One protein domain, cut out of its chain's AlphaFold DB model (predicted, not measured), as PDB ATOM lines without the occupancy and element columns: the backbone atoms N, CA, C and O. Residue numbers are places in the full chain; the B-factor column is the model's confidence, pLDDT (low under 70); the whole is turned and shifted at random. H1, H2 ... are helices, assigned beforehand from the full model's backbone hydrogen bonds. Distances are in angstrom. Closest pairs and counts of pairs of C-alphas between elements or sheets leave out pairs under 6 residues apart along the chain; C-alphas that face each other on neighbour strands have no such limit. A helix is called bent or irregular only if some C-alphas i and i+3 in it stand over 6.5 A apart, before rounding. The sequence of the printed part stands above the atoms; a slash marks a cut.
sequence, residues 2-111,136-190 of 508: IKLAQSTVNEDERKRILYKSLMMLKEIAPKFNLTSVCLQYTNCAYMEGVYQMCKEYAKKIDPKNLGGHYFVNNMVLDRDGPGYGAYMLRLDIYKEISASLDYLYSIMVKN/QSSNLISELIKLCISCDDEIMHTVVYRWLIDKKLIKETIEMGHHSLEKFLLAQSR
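Overview. This is residues 2 to 111 and 136 to 190 of the 508 residues of the protein "Nuclear pore complex protein" of Schizaphis graminum (UniProt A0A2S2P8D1). A long helix, H6, runs through the core of a helical bundle, with H3, H4 and H7 packed along it at small angles and H8 crossing it more steeply. H2 extends this body beside H4, with the short H1 folded back onto H2 and H3; H5 lies across the first part of H6, and H9 and H10 pack on H8 at the other side. The printed part has 165 residues with ten named helices, H1 to H10 in order along the chain, and no named strand; the class is all helix. The whole is compact, with a radius of gyration of the C-alphas of 16.5 A, and its C-alphas span 52 by 37 by 22 A.

Along the chain. H6, residues 82 to 110, is the longest helix, 42.4 A from C-alpha 82 at (207.947, 98.325, 178.938) to C-alpha 110 at (184.649, 83.461, 211.077). Before it come H1, residues 2 to 6, 6.6 A, beginning at C-alpha 2 at (208.132, 94.152, 213.598); H2, residues 11 to 28, 25.9 A; H3, residues 34 to 43, 14.2 A; H4, residues 47 to 61, 21.4 A; and H5, residues 66 to 72, 10.2 A. After it come H7, residues 136 to 149, 20.0 A; H8, residues 154 to 166, 18.0 A; H9, residues 170 to 175, 8.6 A; and H10, residues 179 to 190, 17.9 A, ending at C-alpha 190 at (183.029, 97.331, 178.336). H10 is neither bent nor irregular, but only just: C-alphas 179 and 182 are 6.0 A apart.

Arrangement. H3, H4, H6, H7 and H8 form an up and down bundle, in which each helix runs against the one before it in the chain. H6 touches H4 at a shallow tilt of 12 degrees, opposite ways; their closest C-alphas, those of Ala 58 and Arg 90, are 5.6 A apart. With residues 93 to 100 alone H6 touches H3, the same way at a shallow tilt of 23 degrees, closest at the C-alphas of Thr 42 and Ser 100, 6.1 A. With residues 101 to 108 alone it touches H7, opposite ways at a shallow tilt of 20 degrees, closest at the C-alphas of Leu 104 and Ser 137, 5.5 A. With residues 90 to 98 alone it touches H8, the same way at a tilt of 38 degrees, only just steep, closest at the C-alphas of Tyr 94 and Met 156, 6.3 A. H5 touches H6 about perpendicular, at 74 degrees, with the C-alphas of Gly 67 and Tyr 87 closest at 3.9 A. H3 and H4 are a helical hairpin, closest at the C-alphas of Cys 38 and Val 50, 5.1 A. Farther out, H2 touches H4 the same way at a shallow tilt of 6 degrees, closest at the C-alphas of Leu 22 and Gly 49, 6.3 A. H1 touches H2, closest at the C-alphas of Ala 5 and Arg 14, 5.0 A. H8 touches H9 in a helical hairpin, closest at the C-alphas of Leu 164 and Thr 173, 6.2 A. H8 also touches H10 at a steep tilt of 65 degrees, closest at the C-alphas of Glu 154 and Ser 180, 6.6 A. H1 and H10 are apart. Every O i to N i+4 pair is within hydrogen-bond range in H1, H2, H3, H4, H5, H7, H8 and H9; in H6 it is 23 of 25 and in H10 7 of 8.

Size, cuts and confidence. The two C-alphas farthest apart, those of Val 9 and Asp 78, are 52.7 A apart. Residues 112 to 135 are not printed, and C-alphas 111 and 136 are 11.1 A apart across this cut, which falls in the link from H6 to H7. Of the links that are printed whole, that from H5 to H6 is short, with 9 residues, and the others are tight. The mean pLDDT of the printed part is 87.5; residues 74 to 80 and residue 111 are under 70.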
ATOM      1  N   ILE A   2     209.549  94.567 213.700       78.81
ATOM      2  CA  ILE A   2     208.132  94.152 213.598       78.81
ATOM      3  C   ILE A   2     207.793  92.986 214.548       78.81
ATOM      4  O   ILE A   2     206.845  93.077 215.315       78.81
ATOM      5  N   LYS A   3     208.643  91.949 214.619       81.19
ATOM      6  CA  LYS A   3     208.504  90.866 215.618       81.19
ATOM      7  C   LYS A   3     208.547  91.353 217.075       81.19
ATOM      8  O   LYS A   3     207.876  90.786 217.920       81.19
ATOM      9  N   LEU A   4     209.315  92.412 217.360       79.88
ATOM     10  CA  LEU A   4     209.369  93.016 218.697       79.88
ATOM     11  C   LEU A   4     208.021  93.676 219.026       79.88
ATOM     12  O   LEU A   4     207.489  93.460 220.107       79.88
ATOM     13  N   ALA A   5     207.441  94.393 218.057       78.38
ATOM     14  CA  ALA A   5     206.134  95.031 218.189       78.38
ATOM     15  C   ALA A   5     204.981  94.028 218.391       78.38
ATOM     16  O   ALA A   5     203.982  94.385 219.000       78.38
ATOM     17  N   GLN A   6     205.111  92.777 217.929       76.81
ATOM     18  CA  GLN A   6     204.119  91.717 218.189       76.81
ATOM     19  C   GLN A   6     204.072  91.294 219.662       76.81
ATOM     20  O   GLN A   6     203.025  90.880 220.143       76.81
ATOM     21  N   SER A   7     205.196  91.402 220.375       77.38
ATOM     22  CA  SER A   7     205.307  91.061 221.800       77.38
ATOM     23  C   SER A   7     205.117  92.253 222.748       77.38
ATOM     24  O   SER A   7     205.139  92.077 223.964       77.38
ATOM     25  N   THR A   8     204.972  93.475 222.224       79.81
ATOM     26  CA  THR A   8     204.850  94.697 223.033       79.81
ATOM     27  C   THR A   8     203.398  94.928 223.457       79.81
ATOM     28  O   THR A   8     202.534  95.102 222.605       79.81
ATOM     29  N   VAL A   9     203.145  94.987 224.770       75.88
ATOM     30  CA  VAL A   9     201.798  95.208 225.343       75.88
ATOM     31  C   VAL A   9     201.364  96.680 225.271       75.88
ATOM     32  O   VAL A   9     200.182  96.969 225.122       75.88
ATOM     33  N   ASN A  10     202.304  97.628 225.366       82.62
ATOM     34  CA  ASN A  10     201.995  99.058 225.312       82.62
ATOM     35  C   ASN A  10     201.720  99.518 223.869       82.62
ATOM     36  O   ASN A  10     202.620  99.517 223.027       82.62
ATOM     37  N   GLU A  11     200.491  99.964 223.610       80.00
ATOM     38  CA  GLU A  11     200.015 100.419 222.300       80.00
ATOM     39  C   GLU A  11     200.816 101.594 221.710       80.00
ATOM     40  O   GLU A  11     201.136 101.588 220.519       80.00
ATOM     41  N   ASP A  12     201.197 102.588 222.516       82.56
ATOM     42  CA  ASP A  12     201.931 103.762 222.021       82.56
ATOM     43  C   ASP A  12     203.376 103.416 221.654       82.56
ATOM     44  O   ASP A  12     203.935 103.894 220.659       82.56
ATOM     45  N   GLU A  13     203.992 102.545 222.449       84.94
ATOM     46  CA  GLU A  13     205.329 102.036 222.179       84.94
ATOM     47  C   GLU A  13     205.333 101.129 220.943       84.94
ATOM     48  O   GLU A  13     206.175 101.293 220.056       84.94
ATOM     49  N   ARG A  14     204.328 100.254 220.826       84.06
ATOM     50  CA  ARG A  14     204.086  99.404 219.658       84.06
ATOM     51  C   ARG A  14     203.968 100.240 218.383       84.06
ATOM     52  O   ARG A  14     204.698  99.985 217.423       84.06
ATOM     53  N   LYS A  15     203.148 101.299 218.390       84.88
ATOM     54  CA  LYS A  15     203.012 102.243 217.264       84.88
ATOM     55  C   LYS A  15     204.334 102.929 216.910       84.88
ATOM     56  O   LYS A  15     204.679 103.002 215.730       84.88
ATOM     57  N   ARG A  16     205.124 103.377 217.896       88.19
ATOM     58  CA  ARG A  16     206.455 103.969 217.641       88.19
ATOM     59  C   ARG A  16     207.429 102.977 217.008       88.19
ATOM     60  O   ARG A  16     208.156 103.355 216.089       88.19
ATOM     61  N   ILE A  17     207.465 101.728 217.480       88.56
ATOM     62  CA  ILE A  17     208.335 100.680 216.920       88.56
ATOM     63  C   ILE A  17     207.924 100.368 215.476       88.56
ATOM     64  O   ILE A  17     208.787 100.267 214.600       88.56
ATOM     65  N   LEU A  18     206.618 100.262 215.215       89.44
ATOM     66  CA  LEU A  18     206.074 100.025 213.878       89.44
ATOM     67  C   LEU A  18     206.413 101.176 212.924       89.44
ATOM     68  O   LEU A  18     206.965 100.920 211.855       89.44
ATOM     69  N   TYR A  19     206.224 102.428 213.344       90.38
ATOM     70  CA  TYR A  19     206.593 103.602 212.551       90.38
ATOM     71  C   TYR A  19     208.096 103.650 212.232       90.38
ATOM     72  O   TYR A  19     208.486 103.835 211.080       90.38
ATOM     73  N   LYS A  20     208.969 103.413 213.224       89.88
ATOM     74  CA  LYS A  20     210.425 103.344 212.990       89.88
ATOM     75  C   LYS A  20     210.795 102.218 212.025       89.88
ATOM     76  O   LYS A  20     211.648 102.407 211.161       89.88
ATOM     77  N   SER A  21     210.141 101.059 212.147       92.44
ATOM     78  CA  SER A  21     210.363  99.940 211.227       92.44
ATOM     79  C   SER A  21     209.968 100.283 209.793       92.44
ATOM     80  O   SER A  21     210.701  99.932 208.872       92.44
ATOM     81  N   LEU A  22     208.869 101.024 209.620       91.25
ATOM     82  CA  LEU A  22     208.383 101.471 208.322       91.25
ATOM     83  C   LEU A  22     209.395 102.404 207.655       91.25
ATOM     84  O   LEU A  22     209.738 102.193 206.498       91.25
ATOM     85  N   MET A  23     209.920 103.393 208.385       91.81
ATOM     86  CA  MET A  23     210.915 104.330 207.842       91.81
ATOM     87  C   MET A  23     212.180 103.608 207.358       91.81
ATOM     88  O   MET A  23     212.629 103.839 206.240       91.81
ATOM     89  N   MET A  24     212.700 102.662 208.148       89.56
ATOM     90  CA  MET A  24     213.883 101.884 207.762       89.56
ATOM     91  C   MET A  24     213.613 100.975 206.550       89.56
ATOM     92  O   MET A  24     214.447 100.856 205.653       89.56
ATOM     93  N   LEU A  25     212.441 100.336 206.491       90.69
ATOM     94  CA  LEU A  25     212.072  99.474 205.365       90.69
ATOM     95  C   LEU A  25     211.824 100.270 204.080       90.69
ATOM     96  O   LEU A  25     212.185  99.799 203.000       90.69
ATOM     97  N   LYS A  26     211.296 101.495 204.178       91.12
ATOM     98  CA  LYS A  26     211.175 102.401 203.031       91.12
ATOM     99  C   LYS A  26     212.528 102.700 202.398       91.12
ATOM    100  O   LYS A  26     212.620 102.669 201.176       91.12
ATOM    101  N   GLU A  27     213.589 102.908 203.176       89.38
ATOM    102  CA  GLU A  27     214.938 103.148 202.637       89.38
ATOM    103  C   GLU A  27     215.486 101.932 201.873       89.38
ATOM    104  O   GLU A  27     216.032 102.082 200.777       89.38
ATOM    105  N   ILE A  28     215.269 100.724 202.399       89.12
ATOM    106  CA  ILE A  28     215.849  99.475 201.874       89.12
ATOM    107  C   ILE A  28     215.057  98.909 200.676       89.12
ATOM    108  O   ILE A  28     215.597  98.130 199.886       89.12
ATOM    109  N   ALA A  29     213.788  99.295 200.504       87.56
ATOM    110  CA  ALA A  29     212.958  98.826 199.393       87.56
ATOM    111  C   ALA A  29     213.639  99.104 198.031       87.56
ATOM    112  O   ALA A  29     214.250 100.169 197.881       87.56
ATOM    113  N   PRO A  30     213.561  98.194 197.037       84.44
ATOM    114  CA  PRO A  30     212.799  96.939 197.003       84.44
ATOM    115  C   PRO A  30     213.596  95.670 197.406       84.44
ATOM    116  O   PRO A  30     213.217  94.561 197.053       84.44
ATOM    117  N   LYS A  31     214.714  95.770 198.139       85.69
ATOM    118  CA  LYS A  31     215.670  94.649 198.335       85.69
ATOM    119  C   LYS A  31     215.231  93.535 199.309       85.69
ATOM    120  O   LYS A  31     216.070  92.788 199.805       85.69
ATOM    121  N   PHE A  32     213.946  93.424 199.622       87.44
ATOM    122  CA  PHE A  32     213.404  92.413 200.533       87.44
ATOM    123  C   PHE A  32     212.049  91.898 200.050       87.44
ATOM    124  O   PHE A  32     211.421  92.478 199.165       87.44
ATOM    125  N   ASN A  33     211.600  90.806 200.671       89.44
ATOM    126  CA  ASN A  33     210.319  90.172 200.389       89.44
ATOM    127  C   ASN A  33     209.161  91.016 200.955       89.44
ATOM    128  O   ASN A  33     208.975  91.080 202.175       89.44
ATOM    129  N   LEU A  34     208.400  91.654 200.061       91.94
ATOM    130  CA  LEU A  34     207.256  92.497 200.412       91.94
ATOM    131  C   LEU A  34     206.153  91.690 201.114       91.94
ATOM    132  O   LEU A  34     205.683  92.121 202.164       91.94
ATOM    133  N   THR A  35     205.822  90.496 200.616       92.25
ATOM    134  CA  THR A  35     204.786  89.607 201.168       92.25
ATOM    135  C   THR A  35     204.987  89.326 202.652       92.25
ATOM    136  O   THR A  35     204.080  89.485 203.469       92.25
ATOM    137  N   SER A  36     206.214  88.970 203.047       90.31
ATOM    138  CA  SER A  36     206.513  88.699 204.455       90.31
ATOM    139  C   SER A  36     206.368  89.942 205.334       90.31
ATOM    140  O   SER A  36     206.051  89.804 206.515       90.31
ATOM    141  N   VAL A  37     206.663  91.132 204.810       91.50
ATOM    142  CA  VAL A  37     206.566  92.386 205.565       91.50
ATOM    143  C   VAL A  37     205.105  92.805 205.704       91.50
ATOM    144  O   VAL A  37     204.674  93.098 206.820       91.50
ATOM    145  N   CYS A  38     204.331  92.761 204.614       92.75
ATOM    146  CA  CYS A  38     202.899  93.053 204.617       92.75
ATOM    147  C   CYS A  38     202.157  92.138 205.592       92.75
ATOM    148  O   CYS A  38     201.470  92.642 206.475       92.75
ATOM    149  N   LEU A  39     202.407  90.825 205.549       89.81
ATOM    150  CA  LEU A  39     201.809  89.871 206.487       89.81
ATOM    151  C   LEU A  39     202.134  90.202 207.953       89.81
ATOM    152  O   LEU A  39     201.259  90.153 208.817       89.81
ATOM    153  N   GLN A  40     203.385  90.559 208.256       89.19
ATOM    154  CA  GLN A  40     203.768  90.924 209.622       89.19
ATOM    155  C   GLN A  40     203.087  92.219 210.083       89.19
ATOM    156  O   GLN A  40     202.666  92.292 211.238       89.19
ATOM    157  N   TYR A  41     202.939  93.212 209.202       90.44
ATOM    158  CA  TYR A  41     202.189  94.430 209.510       90.44
ATOM    159  C   TYR A  41     200.694  94.180 209.676       90.44
ATOM    160  O   TYR A  41     200.095  94.727 210.604       90.44
ATOM    161  N   THR A  42     200.105  93.302 208.863       88.88
ATOM    162  CA  THR A  42     198.709  92.879 209.018       88.88
ATOM    163  C   THR A  42     198.484  92.193 210.363       88.88
ATOM    164  O   THR A  42     197.558  92.560 211.081       88.88
ATOM    165  N   ASN A  43     199.374  91.283 210.772       87.00
ATOM    166  CA  ASN A  43     199.311  90.624 212.085       87.00
ATOM    167  C   ASN A  43     199.481  91.602 213.257       87.00
ATOM    168  O   ASN A  43     199.002  91.345 214.356       87.00
ATOM    169  N   CYS A  44     200.152  92.730 213.029       86.50
ATOM    170  CA  CYS A  44     200.251  93.830 213.983       86.50
ATOM    171  C   CYS A  44     199.091  94.833 213.889       86.50
ATOM    172  O   CYS A  44     199.180  95.882 214.523       86.50
ATOM    173  N   ALA A  45     198.036  94.576 213.110       87.25
ATOM    174  CA  ALA A  45     196.945  95.527 212.884       87.25
ATOM    175  C   ALA A  45     197.432  96.926 212.434       87.25
ATOM    176  O   ALA A  45     196.859  97.944 212.806       87.25
ATOM    177  N   TYR A  46     198.528  96.986 211.667       90.31
ATOM    178  CA  TYR A  46     199.145  98.235 211.213       90.31
ATOM    179  C   TYR A  46     198.928  98.443 209.711       90.31
ATOM    180  O   TYR A  46     199.823  98.195 208.899       90.31
ATOM    181  N   MET A  47     197.720  98.881 209.342       92.44
ATOM    182  CA  MET A  47     197.291  99.008 207.939       92.44
ATOM    183  C   MET A  47     198.028 100.112 207.189       92.44
ATOM    184  O   MET A  47     198.437  99.905 206.045       92.44
ATOM    185  N   GLU A  48     198.312 101.227 207.864       92.38
ATOM    186  CA  GLU A  48     199.169 102.290 207.330       92.38
ATOM    187  C   GLU A  48     200.527 101.747 206.864       92.38
ATOM    188  O   GLU A  48     201.032 102.142 205.817       92.38
ATOM    189  N   GLY A  49     201.106 100.784 207.591       90.69
ATOM    190  CA  GLY A  49     202.359 100.143 207.196       90.69
ATOM    191  C   GLY A  49     202.241  99.337 205.906       90.69
ATOM    192  O   GLY A  49     203.104  99.460 205.039       90.69
ATOM    193  N   VAL A  50     201.171  98.552 205.756       93.19
ATOM    194  CA  VAL A  50     200.902  97.763 204.538       93.19
ATOM    195  C   VAL A  50     200.751  98.687 203.329       93.19
ATOM    196  O   VAL A  50     201.462  98.521 202.334       93.19
ATOM    197  N   TYR A  51     199.887  99.700 203.440       94.56
ATOM    198  CA  TYR A  51     199.640 100.686 202.385       94.56
ATOM    199  C   TYR A  51     200.924 101.427 201.988       94.56
ATOM    200  O   TYR A  51     201.318 101.427 200.819       94.56
ATOM    201  N   GLN A  52     201.620 102.019 202.962       93.31
ATOM    202  CA  GLN A  52     202.816 102.819 202.710       93.31
ATOM    203  C   GLN A  52     203.955 101.993 202.119       93.31
ATOM    204  O   GLN A  52     204.708 102.507 201.291       93.31
ATOM    205  N   MET A  53     204.092 100.728 202.527       93.06
ATOM    206  CA  MET A  53     205.091  99.845 201.938       93.06
ATOM    207  C   MET A  53     204.773  99.524 200.484       93.06
ATOM    208  O   MET A  53     205.655  99.684 199.646       93.06
ATOM    209  N   CYS A  54     203.535  99.133 200.169       93.69
ATOM    210  CA  CYS A  54     203.134  98.838 198.792       93.69
ATOM    211  C   CYS A  54     203.309 100.063 197.884       93.69
ATOM    212  O   CYS A  54     203.883  99.958 196.801       93.69
ATOM    213  N   LYS A  55     202.902 101.246 198.361       93.56
ATOM    214  CA  LYS A  55     203.071 102.521 197.651       93.56
ATOM    215  C   LYS A  55     204.538 102.845 197.363       93.56
ATOM    216  O   LYS A  55     204.888 103.186 196.234       93.56
ATOM    217  N   GLU A  56     205.409 102.740 198.367       93.19
ATOM    218  CA  GLU A  56     206.832 103.058 198.199       93.19
ATOM    219  C   GLU A  56     207.538 102.042 197.291       93.19
ATOM    220  O   GLU A  56     208.354 102.408 196.446       93.19
ATOM    221  N   TYR A  57     207.191 100.761 197.429       92.62
ATOM    222  CA  TYR A  57     207.743  99.686 196.611       92.62
ATOM    223  C   TYR A  57     207.355  99.865 195.134       92.62
ATOM    224  O   TYR A  57     208.220  99.783 194.261       92.62
ATOM    225  N   ALA A  58     206.094 100.222 194.855       92.44
ATOM    226  CA  ALA A  58     205.619 100.538 193.508       92.44
ATOM    227  C   ALA A  58     206.331 101.760 192.911       92.44
ATOM    228  O   ALA A  58     206.804 101.698 191.777       92.44
ATOM    229  N   LYS A  59     206.498 102.841 193.685       91.81
ATOM    230  CA  LYS A  59     207.207 104.054 193.242       91.81
ATOM    231  C   LYS A  59     208.671 103.786 192.878       91.81
ATOM    232  O   LYS A  59     209.194 104.389 191.946       91.81
ATOM    233  N   LYS A  60     209.349 102.901 193.613       91.25
ATOM    234  CA  LYS A  60     210.753 102.552 193.354       91.25
ATOM    235  C   LYS A  60     210.937 101.607 192.169       91.25
ATOM    236  O   LYS A  60     211.974 101.675 191.516       91.25
ATOM    237  N   ILE A  61     209.960 100.739 191.907       89.50
ATOM    238  CA  ILE A  61     209.980  99.822 190.759       89.50
ATOM    239  C   ILE A  61     209.561 100.529 189.464       89.50
ATOM    240  O   ILE A  61     210.147 100.261 188.418       89.50
ATOM    241  N   ASP A  62     208.619 101.474 189.531       90.81
ATOM    242  CA  ASP A  62     208.157 102.275 188.391       90.81
ATOM    243  C   ASP A  62     208.345 103.792 188.630       90.81
ATOM    244  O   ASP A  62     207.371 104.545 188.731       90.81
ATOM    245  N   PRO A  63     209.594 104.296 188.708       88.69
ATOM    246  CA  PRO A  63     209.865 105.705 189.015       88.69
ATOM    247  C   PRO A  63     209.436 106.663 187.898       88.69
ATOM    248  O   PRO A  63     209.260 107.855 188.141       88.69
ATOM    249  N   LYS A  64     209.290 106.156 186.667       87.88
ATOM    250  CA  LYS A  64     208.857 106.924 185.490       87.88
ATOM    251  C   LYS A  64     207.345 106.829 185.242       87.88
ATOM    252  O   LYS A  64     206.876 107.392 184.259       87.88
ATOM    253  N   ASN A  65     206.600 106.134 186.107       88.56
ATOM    254  CA  ASN A  65     205.158 105.903 185.987       88.56
ATOM    255  C   ASN A  65     204.731 105.308 184.627       88.56
ATOM    256  O   ASN A  65     203.665 105.629 184.096       88.56
ATOM    257  N   LEU A  66     205.565 104.441 184.044       87.38
ATOM    258  CA  LEU A  66     205.290 103.786 182.763       87.38
ATOM    259  C   LEU A  66     204.026 102.921 182.846       87.38
ATOM    260  O   LEU A  66     203.239 102.901 181.900       87.38
ATOM    261  N   GLY A  67     203.803 102.258 183.986       85.56
ATOM    262  CA  GLY A  67     202.614 101.440 184.217       85.56
ATOM    263  C   GLY A  67     201.337 102.278 184.301       85.56
ATOM    264  O   GLY A  67     200.302 101.879 183.772       85.56
ATOM    265  N   GLY A  68     201.417 103.473 184.897       86.50
ATOM    266  CA  GLY A  68     200.295 104.415 184.952       86.50
ATOM    267  C   GLY A  68     199.920 104.954 183.571       86.50
ATOM    268  O   GLY A  68     198.747 104.961 183.208       86.50
ATOM    269  N   HIS A  69     200.911 105.337 182.759       85.94
ATOM    270  CA  HIS A  69     200.670 105.770 181.377       85.94
ATOM    271  C   HIS A  69     200.049 104.667 180.510       85.94
ATOM    272  O   HIS A  69     199.159 104.945 179.705       85.94
ATOM    273  N   TYR A  70     200.480 103.415 180.693       84.62
ATOM    274  CA  TYR A  70     199.877 102.262 180.024       84.62
ATOM    275  C   TYR A  70     198.402 102.070 180.418       84.62
ATOM    276  O   TYR A  70     197.554 101.851 179.550       84.62
ATOM    277  N   PHE A  71     198.086 102.212 181.710       84.44
ATOM    278  CA  PHE A  71     196.727 102.082 182.237       84.44
ATOM    279  C   PHE A  71     195.770 103.150 181.680       84.44
ATOM    280  O   PHE A  71     194.695 102.812 181.190       84.44
ATOM    281  N   VAL A  72     196.178 104.426 181.678       82.38
ATOM    282  CA  VAL A  72     195.345 105.548 181.193       82.38
ATOM    283  C   VAL A  72     195.055 105.454 179.690       82.38
ATOM    284  O   VAL A  72     193.971 105.823 179.245       82.38
ATOM    285  N   ASN A  73     195.979 104.907 178.896       79.06
ATOM    286  CA  ASN A  73     195.812 104.738 177.447       79.06
ATOM    287  C   ASN A  73     195.021 103.465 177.069       79.06
ATOM    288  O   ASN A  73     195.280 102.847 176.034       79.06
ATOM    289  N   ASN A  74     194.061 103.060 177.908       69.56
ATOM    290  CA  ASN A  74     193.173 101.903 177.717       69.56
ATOM    291  C   ASN A  74     193.891 100.561 177.480       69.56
ATOM    292  O   ASN A  74     193.294  99.647 176.918       69.56
ATOM    293  N   MET A  75     195.159 100.418 177.889       69.88
ATOM    294  CA  MET A  75     195.929  99.175 177.709       69.88
ATOM    295  C   MET A  75     196.063  98.733 176.229       69.88
ATOM    296  O   MET A  75     196.267  97.553 175.947       69.88
ATOM    297  N   VAL A  76     195.931  99.671 175.275       63.28
ATOM    298  CA  VAL A  76     195.928  99.400 173.817       63.28
ATOM    299  C   VAL A  76     197.342  99.423 173.208       63.28
ATOM    300  O   VAL A  76     197.564  98.915 172.111       63.28
ATOM    301  N   LEU A  77     198.325  99.988 173.912       57.28
ATOM    302  CA  LEU A  77     199.700 100.132 173.428       57.28
ATOM    303  C   LEU A  77     200.534  98.889 173.753       57.28
ATOM    304  O   LEU A  77     200.939  98.732 174.894       57.28
ATOM    305  N   ASP A  78     200.788  98.058 172.742       63.97
ATOM    306  CA  ASP A  78     201.816  97.004 172.673       63.97
ATOM    307  C   ASP A  78     202.047  96.191 173.968       63.97
ATOM    308  O   ASP A  78     202.769  96.608 174.878       63.97
ATOM    309  N   ARG A  79     201.450  94.990 174.045       63.84
ATOM    310  CA  ARG A  79     201.557  94.097 175.218       63.84
ATOM    311  C   ARG A  79     202.997  93.681 175.538       63.84
ATOM    312  O   ARG A  79     203.253  93.294 176.673       63.84
ATOM    313  N   ASP A  80     203.925  93.808 174.593       66.31
ATOM    314  CA  ASP A  80     205.346  93.498 174.799       66.31
ATOM    315  C   ASP A  80     206.176  94.734 175.202       66.31
ATOM    316  O   ASP A  80     207.389  94.658 175.414       66.31
ATOM    317  N   GLY A  81     205.528  95.893 175.350       78.19
ATOM    318  CA  GLY A  81     206.169  97.146 175.714       78.19
ATOM    319  C   GLY A  81     206.539  97.251 177.204       78.19
ATOM    320  O   GLY A  81     205.896  96.663 178.080       78.19
ATOM    321  N   PRO A  82     207.526  98.102 177.549       80.94
ATOM    322  CA  PRO A  82     207.947  98.325 178.938       80.94
ATOM    323  C   PRO A  82     206.826  98.867 179.849       80.94
ATOM    324  O   PRO A  82     206.897  98.702 181.066       80.94
ATOM    325  N   GLY A  83     205.778  99.481 179.280       84.25
ATOM    326  CA  GLY A  83     204.597  99.944 180.018       84.25
ATOM    327  C   GLY A  83     203.742  98.804 180.582       84.25
ATOM    328  O   GLY A  83     203.362  98.857 181.751       84.25
ATOM    329  N   TYR A  84     203.509  97.742 179.800       85.94
ATOM    330  CA  TYR A  84     202.785  96.555 180.266       85.94
ATOM    331  C   TYR A  84     203.547  95.836 181.386       85.94
ATOM    332  O   TYR A  84     202.962  95.490 182.413       85.94
ATOM    333  N   GLY A  85     204.868  95.680 181.234       87.81
ATOM    334  CA  GLY A  85     205.719  95.086 182.270       87.81
ATOM    335  C   GLY A  85     205.669  95.864 183.591       87.81
ATOM    336  O   GLY A  85     205.464  95.273 184.650       87.81
ATOM    337  N   ALA A  86     205.779  97.196 183.537       89.00
ATOM    338  CA  ALA A  86     205.660  98.050 184.720       89.00
ATOM    339  C   ALA A  86     204.262  97.980 185.366       89.00
ATOM    340  O   ALA A  86     204.151  97.945 186.592       89.00
ATOM    341  N   TYR A  87     203.198  97.912 184.559       90.50
ATOM    342  CA  TYR A  87     201.827  97.725 185.039       90.50
ATOM    343  C   TYR A  87     201.652  96.392 185.783       90.50
ATOM    344  O   TYR A  87     201.147  96.378 186.906       90.50
ATOM    345  N   MET A  88     202.132  95.284 185.206       90.44
ATOM    346  CA  MET A  88     202.053  93.961 185.835       90.44
ATOM    347  C   MET A  88     202.835  93.889 187.150       90.44
ATOM    348  O   MET A  88     202.313  93.380 188.139       90.44
ATOM    349  N   LEU A  89     204.034  94.477 187.204       91.81
ATOM    350  CA  LEU A  89     204.808  94.557 188.446       91.81
ATOM    351  C   LEU A  89     204.064  95.334 189.541       91.81
ATOM    352  O   LEU A  89     204.085  94.933 190.702       91.81
ATOM    353  N   ARG A  90     203.374  96.429 189.195       93.44
ATOM    354  CA  ARG A  90     202.558  97.184 190.162       93.44
ATOM    355  C   ARG A  90     201.357  96.389 190.649       93.44
ATOM    356  O   ARG A  90     201.083  96.405 191.846       93.44
ATOM    357  N   LEU A  91     200.683  95.659 189.761       91.81
ATOM    358  CA  LEU A  91     199.618  94.743 190.167       91.81
ATOM    359  C   LEU A  91     200.135  93.675 191.134       91.81
ATOM    360  O   LEU A  91     199.478  93.421 192.139       91.81
ATOM    361  N   ASP A  92     201.307  93.092 190.879       91.75
ATOM    362  CA  ASP A  92     201.906  92.090 191.767       91.75
ATOM    363  C   ASP A  92     202.205  92.640 193.165       91.75
ATOM    364  O   ASP A  92     201.956  91.962 194.157       91.75
ATOM    365  N   ILE A  93     202.657  93.892 193.267       93.94
ATOM    366  CA  ILE A  93     202.842  94.577 194.555       93.94
ATOM    367  C   ILE A  93     201.489  94.784 195.242       93.94
ATOM    368  O   ILE A  93     201.338  94.496 196.428       93.94
ATOM    369  N   TYR A  94     200.487  95.279 194.515       95.12
ATOM    370  CA  TYR A  94     199.179  95.590 195.089       95.12
ATOM    371  C   TYR A  94     198.342  94.355 195.422       95.12
ATOM    372  O   TYR A  94     197.446  94.459 196.258       95.12
ATOM    373  N   LYS A  95     198.679  93.168 194.900       93.75
ATOM    374  CA  LYS A  95     198.111  91.897 195.384       93.75
ATOM    375  C   LYS A  95     198.315  91.704 196.888       93.75
ATOM    376  O   LYS A  95     197.463  91.100 197.536       93.75
ATOM    377  N   GLU A  96     199.378  92.263 197.465       93.81
ATOM    378  CA  GLU A  96     199.608  92.220 198.912       93.81
ATOM    379  C   GLU A  96     198.531  92.979 199.698       93.81
ATOM    380  O   GLU A  96     198.141  92.546 200.779       93.81
ATOM    381  N   ILE A  97     197.971  94.053 199.132       94.88
ATOM    382  CA  ILE A  97     196.837  94.774 199.727       94.88
ATOM    383  C   ILE A  97     195.608  93.862 199.750       94.88
ATOM    384  O   ILE A  97     194.987  93.702 200.800       94.88
ATOM    385  N   SER A  98     195.283  93.210 198.626       94.38
ATOM    386  CA  SER A  98     194.169  92.253 198.584       94.38
ATOM    387  C   SER A  98     194.387  91.054 199.510       94.38
ATOM    388  O   SER A  98     193.435  90.610 200.142       94.38
ATOM    389  N   ALA A  99     195.626  90.578 199.675       94.56
ATOM    390  CA  ALA A  99     195.950  89.492 200.599       94.56
ATOM    391  C   ALA A  99     195.737  89.901 202.067       94.56
ATOM    392  O   ALA A  99     195.160  89.141 202.849       94.56
ATOM    393  N   SER A 100     196.145  91.118 202.445       93.38
ATOM    394  CA  SER A 100     195.863  91.679 203.771       93.38
ATOM    395  C   SER A 100     194.360  91.856 204.010       93.38
ATOM    396  O   SER A 100     193.871  91.513 205.087       93.38
ATOM    397  N   LEU A 101     193.616  92.337 203.007       94.38
ATOM    398  CA  LEU A 101     192.157  92.459 203.071       94.38
ATOM    399  C   LEU A 101     191.476  91.088 203.205       94.38
ATOM    400  O   LEU A 101     190.597  90.928 204.049       94.38
ATOM    401  N   ASP A 102     191.912  90.078 202.447       94.31
ATOM    402  CA  ASP A 102     191.407  88.704 202.535       94.31
ATOM    403  C   ASP A 102     191.630  88.094 203.919       94.31
ATOM    404  O   ASP A 102     190.725  87.465 204.476       94.31
ATOM    405  N   TYR A 103     192.813  88.306 204.501       91.56
ATOM    406  CA  TYR A 103     193.116  87.848 205.852       91.56
ATOM    407  C   TYR A 103     192.148  88.455 206.875       91.56
ATOM    408  O   TYR A 103     191.505  87.712 207.622       91.56
ATOM    409  N   LEU A 104     191.982  89.781 206.869       90.56
ATOM    410  CA  LEU A 104     191.076  90.477 207.789       90.56
ATOM    411  C   LEU A 104     189.612  90.084 207.572       90.56
ATOM    412  O   LEU A 104     188.883  89.838 208.534       90.56
ATOM    413  N   TYR A 105     189.186  89.959 206.315       91.25
ATOM    414  CA  TYR A 105     187.831  89.541 205.970       91.25
ATOM    415  C   TYR A 105     187.548  88.113 206.450       91.25
ATOM    416  O   TYR A 105     186.468  87.830 206.967       91.25
ATOM    417  N   SER A 106     188.538  87.218 206.376       90.38
ATOM    418  CA  SER A 106     188.405  85.858 206.906       90.38
ATOM    419  C   SER A 106     188.188  85.829 208.424       90.38
ATOM    420  O   SER A 106     187.441  84.980 208.906       90.38
ATOM    421  N   ILE A 107     188.784  86.761 209.178       87.00
ATOM    422  CA  ILE A 107     188.568  86.898 210.629       87.00
ATOM    423  C   ILE A 107     187.169  87.454 210.903       87.00
ATOM    424  O   ILE A 107     186.448  86.920 211.746       87.00
ATOM    425  N   MET A 108     186.768  88.483 210.151       85.50
ATOM    426  CA  MET A 108     185.452  89.113 210.260       85.50
ATOM    427  C   MET A 108     184.315  88.096 210.070       85.50
ATOM    428  O   MET A 108     183.391  88.050 210.881       85.50
ATOM    429  N   VAL A 109     184.417  87.241 209.044       84.88
ATOM    430  CA  VAL A 109     183.390  86.243 208.689       84.88
ATOM    431  C   VAL A 109     183.404  85.012 209.601       84.88
ATOM    432  O   VAL A 109     182.358  84.401 209.799       84.88
ATOM    433  N   LYS A 110     184.553  84.626 210.174       78.88
ATOM    434  CA  LYS A 110     184.649  83.461 211.077       78.88
ATOM    435  C   LYS A 110     184.136  83.734 212.496       78.88
ATOM    436  O   LYS A 110     183.792  82.781 213.186       78.88
ATOM    437  N   ASN A 111     184.055  85.001 212.913       59.84
ATOM    438  CA  ASN A 111     183.645  85.404 214.263       59.84
ATOM    439  C   ASN A 111     182.333  86.229 214.310       59.84
ATOM    440  O   ASN A 111     182.330  87.306 214.915       59.84
ATOM    441  N   GLN A 136     186.851  94.967 215.245       85.69
ATOM    442  CA  GLN A 136     188.199  95.488 214.993       85.69
ATOM    443  C   GLN A 136     188.666  95.164 213.572       85.69
ATOM    444  O   GLN A 136     189.228  96.024 212.900       85.69
ATOM    445  N   SER A 137     188.391  93.951 213.090       86.88
ATOM    446  CA  SER A 137     188.744  93.535 211.729       86.88
ATOM    447  C   SER A 137     188.002  94.364 210.675       86.88
ATOM    448  O   SER A 137     188.624  94.824 209.722       86.88
ATOM    449  N   SER A 138     186.708  94.631 210.879       88.31
ATOM    450  CA  SER A 138     185.911  95.510 210.011       88.31
ATOM    451  C   SER A 138     186.467  96.940 209.967       88.31
ATOM    452  O   SER A 138     186.595  97.531 208.893       88.31
ATOM    453  N   ASN A 139     186.863  97.489 211.120       90.56
ATOM    454  CA  ASN A 139     187.459  98.825 211.194       90.56
ATOM    455  C   ASN A 139     188.801  98.899 210.452       90.56
ATOM    456  O   ASN A 139     189.028  99.852 209.709       90.56
ATOM    457  N   LEU A 140     189.650  97.875 210.584       91.50
ATOM    458  CA  LEU A 140     190.929  97.788 209.869       91.50
ATOM    459  C   LEU A 140     190.738  97.644 208.351       91.50
ATOM    460  O   LEU A 140     191.492  98.238 207.584       91.50
ATOM    461  N   ILE A 141     189.718  96.899 207.904       92.00
ATOM    462  CA  ILE A 141     189.348  96.815 206.480       92.00
ATOM    463  C   ILE A 141     188.958  98.203 205.959       92.00
ATOM    464  O   ILE A 141     189.500  98.652 204.950       92.00
ATOM    465  N   SER A 142     188.063  98.908 206.664       91.19
ATOM    466  CA  SER A 142     187.647 100.264 206.280       91.19
ATOM    467  C   SER A 142     188.823 101.247 206.272       91.19
ATOM    468  O   SER A 142     188.932 102.060 205.357       91.19
ATOM    469  N   GLU A 143     189.728 101.158 207.253       93.25
ATOM    470  CA  GLU A 143     190.951 101.966 207.316       93.25
ATOM    471  C   GLU A 143     191.833 101.732 206.085       93.25
ATOM    472  O   GLU A 143     192.170 102.685 205.381       93.25
ATOM    473  N   LEU A 144     192.161 100.471 205.779       93.44
ATOM    474  CA  LEU A 144     193.025 100.133 204.649       93.44
ATOM    475  C   LEU A 144     192.414 100.574 203.313       93.44
ATOM    476  O   LEU A 144     193.120 101.133 202.474       93.44
ATOM    477  N   ILE A 145     191.105 100.381 203.127       93.12
ATOM    478  CA  ILE A 145     190.396 100.821 201.920       93.12
ATOM    479  C   ILE A 145     190.475 102.343 201.771       93.12
ATOM    480  O   ILE A 145     190.843 102.827 200.702       93.12
ATOM    481  N   LYS A 146     190.195 103.106 202.836       92.19
ATOM    482  CA  LYS A 146     190.268 104.577 202.812       92.19
ATOM    483  C   LYS A 146     191.669 105.070 202.469       92.19
ATOM    484  O   LYS A 146     191.802 105.976 201.650       92.19
ATOM    485  N   LEU A 147     192.707 104.461 203.044       92.69
ATOM    486  CA  LEU A 147     194.101 104.795 202.740       92.69
ATOM    487  C   LEU A 147     194.443 104.553 201.268       92.69
ATOM    488  O   LEU A 147     195.072 105.404 200.639       92.69
ATOM    489  N   CYS A 148     193.993 103.424 200.715       92.31
ATOM    490  CA  CYS A 148     194.246 103.075 199.322       92.31
ATOM    491  C   CYS A 148     193.468 103.967 198.348       92.31
ATOM    492  O   CYS A 148     194.038 104.384 197.354       92.31
ATOM    493  N   ILE A 149     192.198 104.282 198.619       90.25
ATOM    494  CA  ILE A 149     191.362 105.105 197.723       90.25
ATOM    495  C   ILE A 149     191.734 106.598 197.788       90.25
ATOM    496  O   ILE A 149     191.493 107.345 196.845       90.25
ATOM    497  N   SER A 150     192.356 107.044 198.882       89.38
ATOM    498  CA  SER A 150     192.846 108.424 199.023       89.38
ATOM    499  C   SER A 150     194.152 108.689 198.259       89.38
ATOM    500  O   SER A 150     194.732 109.765 198.404       89.38
ATOM    501  N   CYS A 151     194.685 107.712 197.520       87.62
ATOM    502  CA  CYS A 151     195.927 107.874 196.775       87.62
ATOM    503  C   CYS A 151     195.667 108.324 195.326       87.62
ATOM    504  O   CYS A 151     194.587 108.141 194.785       87.62
ATOM    505  N   ASP A 152     196.677 108.892 194.666       86.19
ATOM    506  CA  ASP A 152     196.557 109.320 193.261       86.19
ATOM    507  C   ASP A 152     196.809 108.174 192.257       86.19
ATOM    508  O   ASP A 152     197.079 108.410 191.080       86.19
ATOM    509  N   ASP A 153     196.789 106.917 192.711       89.75
ATOM    510  CA  ASP A 153     197.133 105.754 191.898       89.75
ATOM    511  C   ASP A 153     195.908 104.906 191.534       89.75
ATOM    512  O   ASP A 153     195.504 103.994 192.262       89.75
ATOM    513  N   GLU A 154     195.366 105.151 190.339       89.62
ATOM    514  CA  GLU A 154     194.196 104.434 189.817       89.62
ATOM    515  C   GLU A 154     194.426 102.905 189.676       89.62
ATOM    516  O   GLU A 154     193.467 102.128 189.732       89.62
ATOM    517  N   ILE A 155     195.679 102.429 189.574       90.88
ATOM    518  CA  ILE A 155     195.987 100.986 189.529       90.88
ATOM    519  C   ILE A 155     195.755 100.350 190.908       90.88
ATOM    520  O   ILE A 155     195.191  99.259 191.001       90.88
ATOM    521  N   MET A 156     196.126 101.042 191.989       92.94
ATOM    522  CA  MET A 156     195.836 100.584 193.351       92.94
ATOM    523  C   MET A 156     194.324 100.548 193.597       92.94
ATOM    524  O   MET A 156     193.809  99.571 194.142       92.94
ATOM    525  N   HIS A 157     193.603 101.572 193.126       92.62
ATOM    526  CA  HIS A 157     192.142 101.638 193.238       92.62
ATOM    527  C   HIS A 157     191.479 100.443 192.548       92.62
ATOM    528  O   HIS A 157     190.594  99.814 193.120       92.62
ATOM    529  N   THR A 158     191.970 100.075 191.363       91.12
ATOM    530  CA  THR A 158     191.495  98.915 190.591       91.12
ATOM    531  C   THR A 158     191.579  97.615 191.398       91.12
ATOM    532  O   THR A 158     190.633  96.828 191.388       91.12
ATOM    533  N   VAL A 159     192.674  97.384 192.134       93.19
ATOM    534  CA  VAL A 159     192.835  96.178 192.970       93.19
ATOM    535  C   VAL A 159     191.835  96.162 194.125       93.19
ATOM    536  O   VAL A 159     191.214  95.130 194.384       93.19
ATOM    537  N   VAL A 160     191.634  97.303 194.785       93.62
ATOM    538  CA  VAL A 160     190.688  97.423 195.904       93.62
ATOM    539  C   VAL A 160     189.241  97.276 195.434       93.62
ATOM    540  O   VAL A 160     188.485  96.517 196.037       93.62
ATOM    541  N   TYR A 161     188.849  97.937 194.340       93.19
ATOM    542  CA  TYR A 161     187.499  97.813 193.786       93.19
ATOM    543  C   TYR A 161     187.207  96.394 193.314       93.19
ATOM    544  O   TYR A 161     186.136  95.867 193.608       93.19
ATOM    545  N   ARG A 162     188.165  95.739 192.647       92.25
ATOM    546  CA  ARG A 162     188.020  94.334 192.258       92.25
ATOM    547  C   ARG A 162     187.802  93.442 193.477       92.25
ATOM    548  O   ARG A 162     186.866  92.652 193.475       92.25
ATOM    549  N   TRP A 163     188.596  93.622 194.532       94.56
ATOM    550  CA  TRP A 163     188.420  92.868 195.773       94.56
ATOM    551  C   TRP A 163     187.036  93.097 196.402       94.56
ATOM    552  O   TRP A 163     186.363  92.137 196.772       94.56
ATOM    553  N   LEU A 164     186.570  94.348 196.477       92.62
ATOM    554  CA  LEU A 164     185.251  94.678 197.029       92.62
ATOM    555  C   LEU A 164     184.102  94.031 196.241       92.62
ATOM    556  O   LEU A 164     183.173  93.480 196.838       92.62
ATOM    557  N   ILE A 165     184.187  94.058 194.911       91.19
ATOM    558  CA  ILE A 165     183.218  93.437 194.000       91.19
ATOM    559  C   ILE A 165     183.244  91.912 194.142       91.19
ATOM    560  O   ILE A 165     182.185  91.301 194.284       91.19
ATOM    561  N   ASP A 166     184.430  91.302 194.195       91.50
ATOM    562  CA  ASP A 166     184.595  89.854 194.371       91.50
ATOM    563  C   ASP A 166     184.006  89.374 195.715       91.50
ATOM    564  O   ASP A 166     183.421  88.290 195.793       91.50
ATOM    565  N   LYS A 167     184.091  90.192 196.777       91.00
ATOM    566  CA  LYS A 167     183.460  89.925 198.089       91.00
ATOM    567  C   LYS A 167     181.995  90.356 198.192       91.00
ATOM    568  O   LYS A 167     181.390  90.167 199.247       91.00
ATOM    569  N   LYS A 168     181.411  90.900 197.121       89.75
ATOM    570  CA  LYS A 168     180.033  91.420 197.064       89.75
ATOM    571  C   LYS A 168     179.728  92.544 198.066       89.75
ATOM    572  O   LYS A 168     178.584  92.713 198.487       89.75
ATOM    573  N   LEU A 169     180.731  93.348 198.413       89.75
ATOM    574  CA  LEU A 169     180.629  94.487 199.334       89.75
ATOM    575  C   LEU A 169     180.193  95.757 198.586       89.75
ATOM    576  O   LEU A 169     180.934  96.732 198.456       89.75
ATOM    577  N   ILE A 170     178.990  95.713 198.003       88.00
ATOM    578  CA  ILE A 170     178.482  96.764 197.102       88.00
ATOM    579  C   ILE A 170     178.309  98.091 197.841       88.00
ATOM    580  O   ILE A 170     178.687  99.139 197.320       88.00
ATOM    581  N   LYS A 171     177.745  98.051 199.052       87.94
ATOM    582  CA  LYS A 171     177.481  99.250 199.853       87.94
ATOM    583  C   LYS A 171     178.785  99.992 200.139       87.94
ATOM    584  O   LYS A 171     178.899 101.175 199.847       87.94
ATOM    585  N   GLU A 172     179.781  99.259 200.618       88.00
ATOM    586  CA  GLU A 172     181.126  99.742 200.906       88.00
ATOM    587  C   GLU A 172     181.816 100.285 199.653       88.00
ATOM    588  O   GLU A 172     182.470 101.323 199.715       88.00
ATOM    589  N   THR A 173     181.643  99.610 198.510       88.25
ATOM    590  CA  THR A 173     182.182 100.058 197.216       88.25
ATOM    591  C   THR A 173     181.647 101.432 196.841       88.25
ATOM    592  O   THR A 173     182.420 102.292 196.437       88.25
ATOM    593  N   ILE A 174     180.337 101.639 196.983       89.38
ATOM    594  CA  ILE A 174     179.672 102.882 196.593       89.38
ATOM    595  C   ILE A 174     179.983 104.002 197.593       89.38
ATOM    596  O   ILE A 174     180.389 105.082 197.177       89.38
ATOM    597  N   GLU A 175     179.862 103.743 198.900       88.56
ATOM    598  CA  GLU A 175     180.078 104.747 199.954       88.56
ATOM    599  C   GLU A 175     181.536 105.217 200.049       88.56
ATOM    600  O   GLU A 175     181.794 106.385 200.330       88.56
ATOM    601  N   MET A 176     182.502 104.316 199.831       83.25
ATOM    602  CA  MET A 176     183.932 104.653 199.848       83.25
ATOM    603  C   MET A 176     184.487 104.959 198.452       83.25
ATOM    604  O   MET A 176     185.675 105.249 198.318       83.25
ATOM    605  N   GLY A 177     183.658 104.878 197.411       75.94
ATOM    606  CA  GLY A 177     184.052 105.103 196.028       75.94
ATOM    607  C   GLY A 177     184.505 106.541 195.775       75.94
ATOM    608  O   GLY A 177     183.829 107.495 196.143       75.94
ATOM    609  N   HIS A 178     185.643 106.703 195.100       78.12
ATOM    610  CA  HIS A 178     186.130 107.999 194.611       78.12
ATOM    611  C   HIS A 178     185.731 108.197 193.136       78.12
ATOM    612  O   HIS A 178     185.149 107.295 192.531       78.12
ATOM    613  N   HIS A 179     186.079 109.325 192.503       79.94
ATOM    614  CA  HIS A 179     185.769 109.560 191.079       79.94
ATOM    615  C   HIS A 179     186.361 108.476 190.148       79.94
ATOM    616  O   HIS A 179     185.928 108.302 189.010       79.94
ATOM    617  N   SER A 180     187.399 107.763 190.600       87.56
ATOM    618  CA  SER A 180     188.014 106.649 189.871       87.56
ATOM    619  C   SER A 180     187.116 105.414 189.792       87.56
ATOM    620  O   SER A 180     187.325 104.584 188.909       87.56
ATOM    621  N   LEU A 181     186.125 105.282 190.684       90.00
ATOM    622  CA  LEU A 181     185.202 104.148 190.689       90.00
ATOM    623  C   LEU A 181     184.352 104.121 189.419       90.00
ATOM    624  O   LEU A 181     184.230 103.067 188.803       90.00
ATOM    625  N   GLU A 182     183.825 105.270 188.987       89.88
ATOM    626  CA  GLU A 182     183.035 105.353 187.754       89.88
ATOM    627  C   GLU A 182     183.851 104.890 186.544       89.88
ATOM    628  O   GLU A 182     183.419 104.014 185.795       89.88
ATOM    629  N   LYS A 183     185.075 105.419 186.393       88.12
ATOM    630  CA  LYS A 183     185.991 105.024 185.314       88.12
ATOM    631  C   LYS A 183     186.254 103.517 185.326       88.12
ATOM    632  O   LYS A 183     186.226 102.886 184.273       88.12
ATOM    633  N   PHE A 184     186.489 102.945 186.507       89.56
ATOM    634  CA  PHE A 184     186.727 101.515 186.675       89.56
ATOM    635  C   PHE A 184     185.499 100.674 186.287       89.56
ATOM    636  O   PHE A 184     185.629  99.734 185.504       89.56
ATOM    637  N   LEU A 185     184.304 101.029 186.768       89.62
ATOM    638  CA  LEU A 185     183.064 100.310 186.458       89.62
ATOM    639  C   LEU A 185     182.701 100.403 184.967       89.62
ATOM    640  O   LEU A 185     182.266  99.412 184.381       89.62
ATOM    641  N   LEU A 186     182.926 101.559 184.331       87.88
ATOM    642  CA  LEU A 186     182.752 101.742 182.886       87.88
ATOM    643  C   LEU A 186     183.768 100.939 182.067       87.88
ATOM    644  O   LEU A 186     183.413 100.361 181.043       87.88
ATOM    645  N   ALA A 187     185.031 100.886 182.491       85.06
ATOM    646  CA  ALA A 187     186.041 100.072 181.819       85.06
ATOM    647  C   ALA A 187     185.701  98.577 181.924       85.06
ATOM    648  O   ALA A 187     185.743  97.858 180.924       85.06
ATOM    649  N   GLN A 188     185.298  98.123 183.112       85.00
ATOM    650  CA  GLN A 188     184.961  96.726 183.358       85.00
ATOM    651  C   GLN A 188     183.680  96.300 182.631       85.00
ATOM    652  O   GLN A 188     183.631  95.198 182.089       85.00
ATOM    653  N   SER A 189     182.671  97.176 182.554       83.94
ATOM    654  CA  SER A 189     181.426  96.890 181.831       83.94
ATOM    655  C   SER A 189     181.615  96.769 180.318       83.94
ATOM    656  O   SER A 189     180.852  96.046 179.685       83.94
ATOM    657  N   ARG A 190     182.633  97.438 179.753       79.88
ATOM    658  CA  ARG A 190     183.029  97.331 178.336       79.88
ATOM    659  C   ARG A 190     183.897  96.107 178.044       79.88
ATOM    660  O   ARG A 190     183.868  95.600 176.931       79.88
TER     661      ARG A 190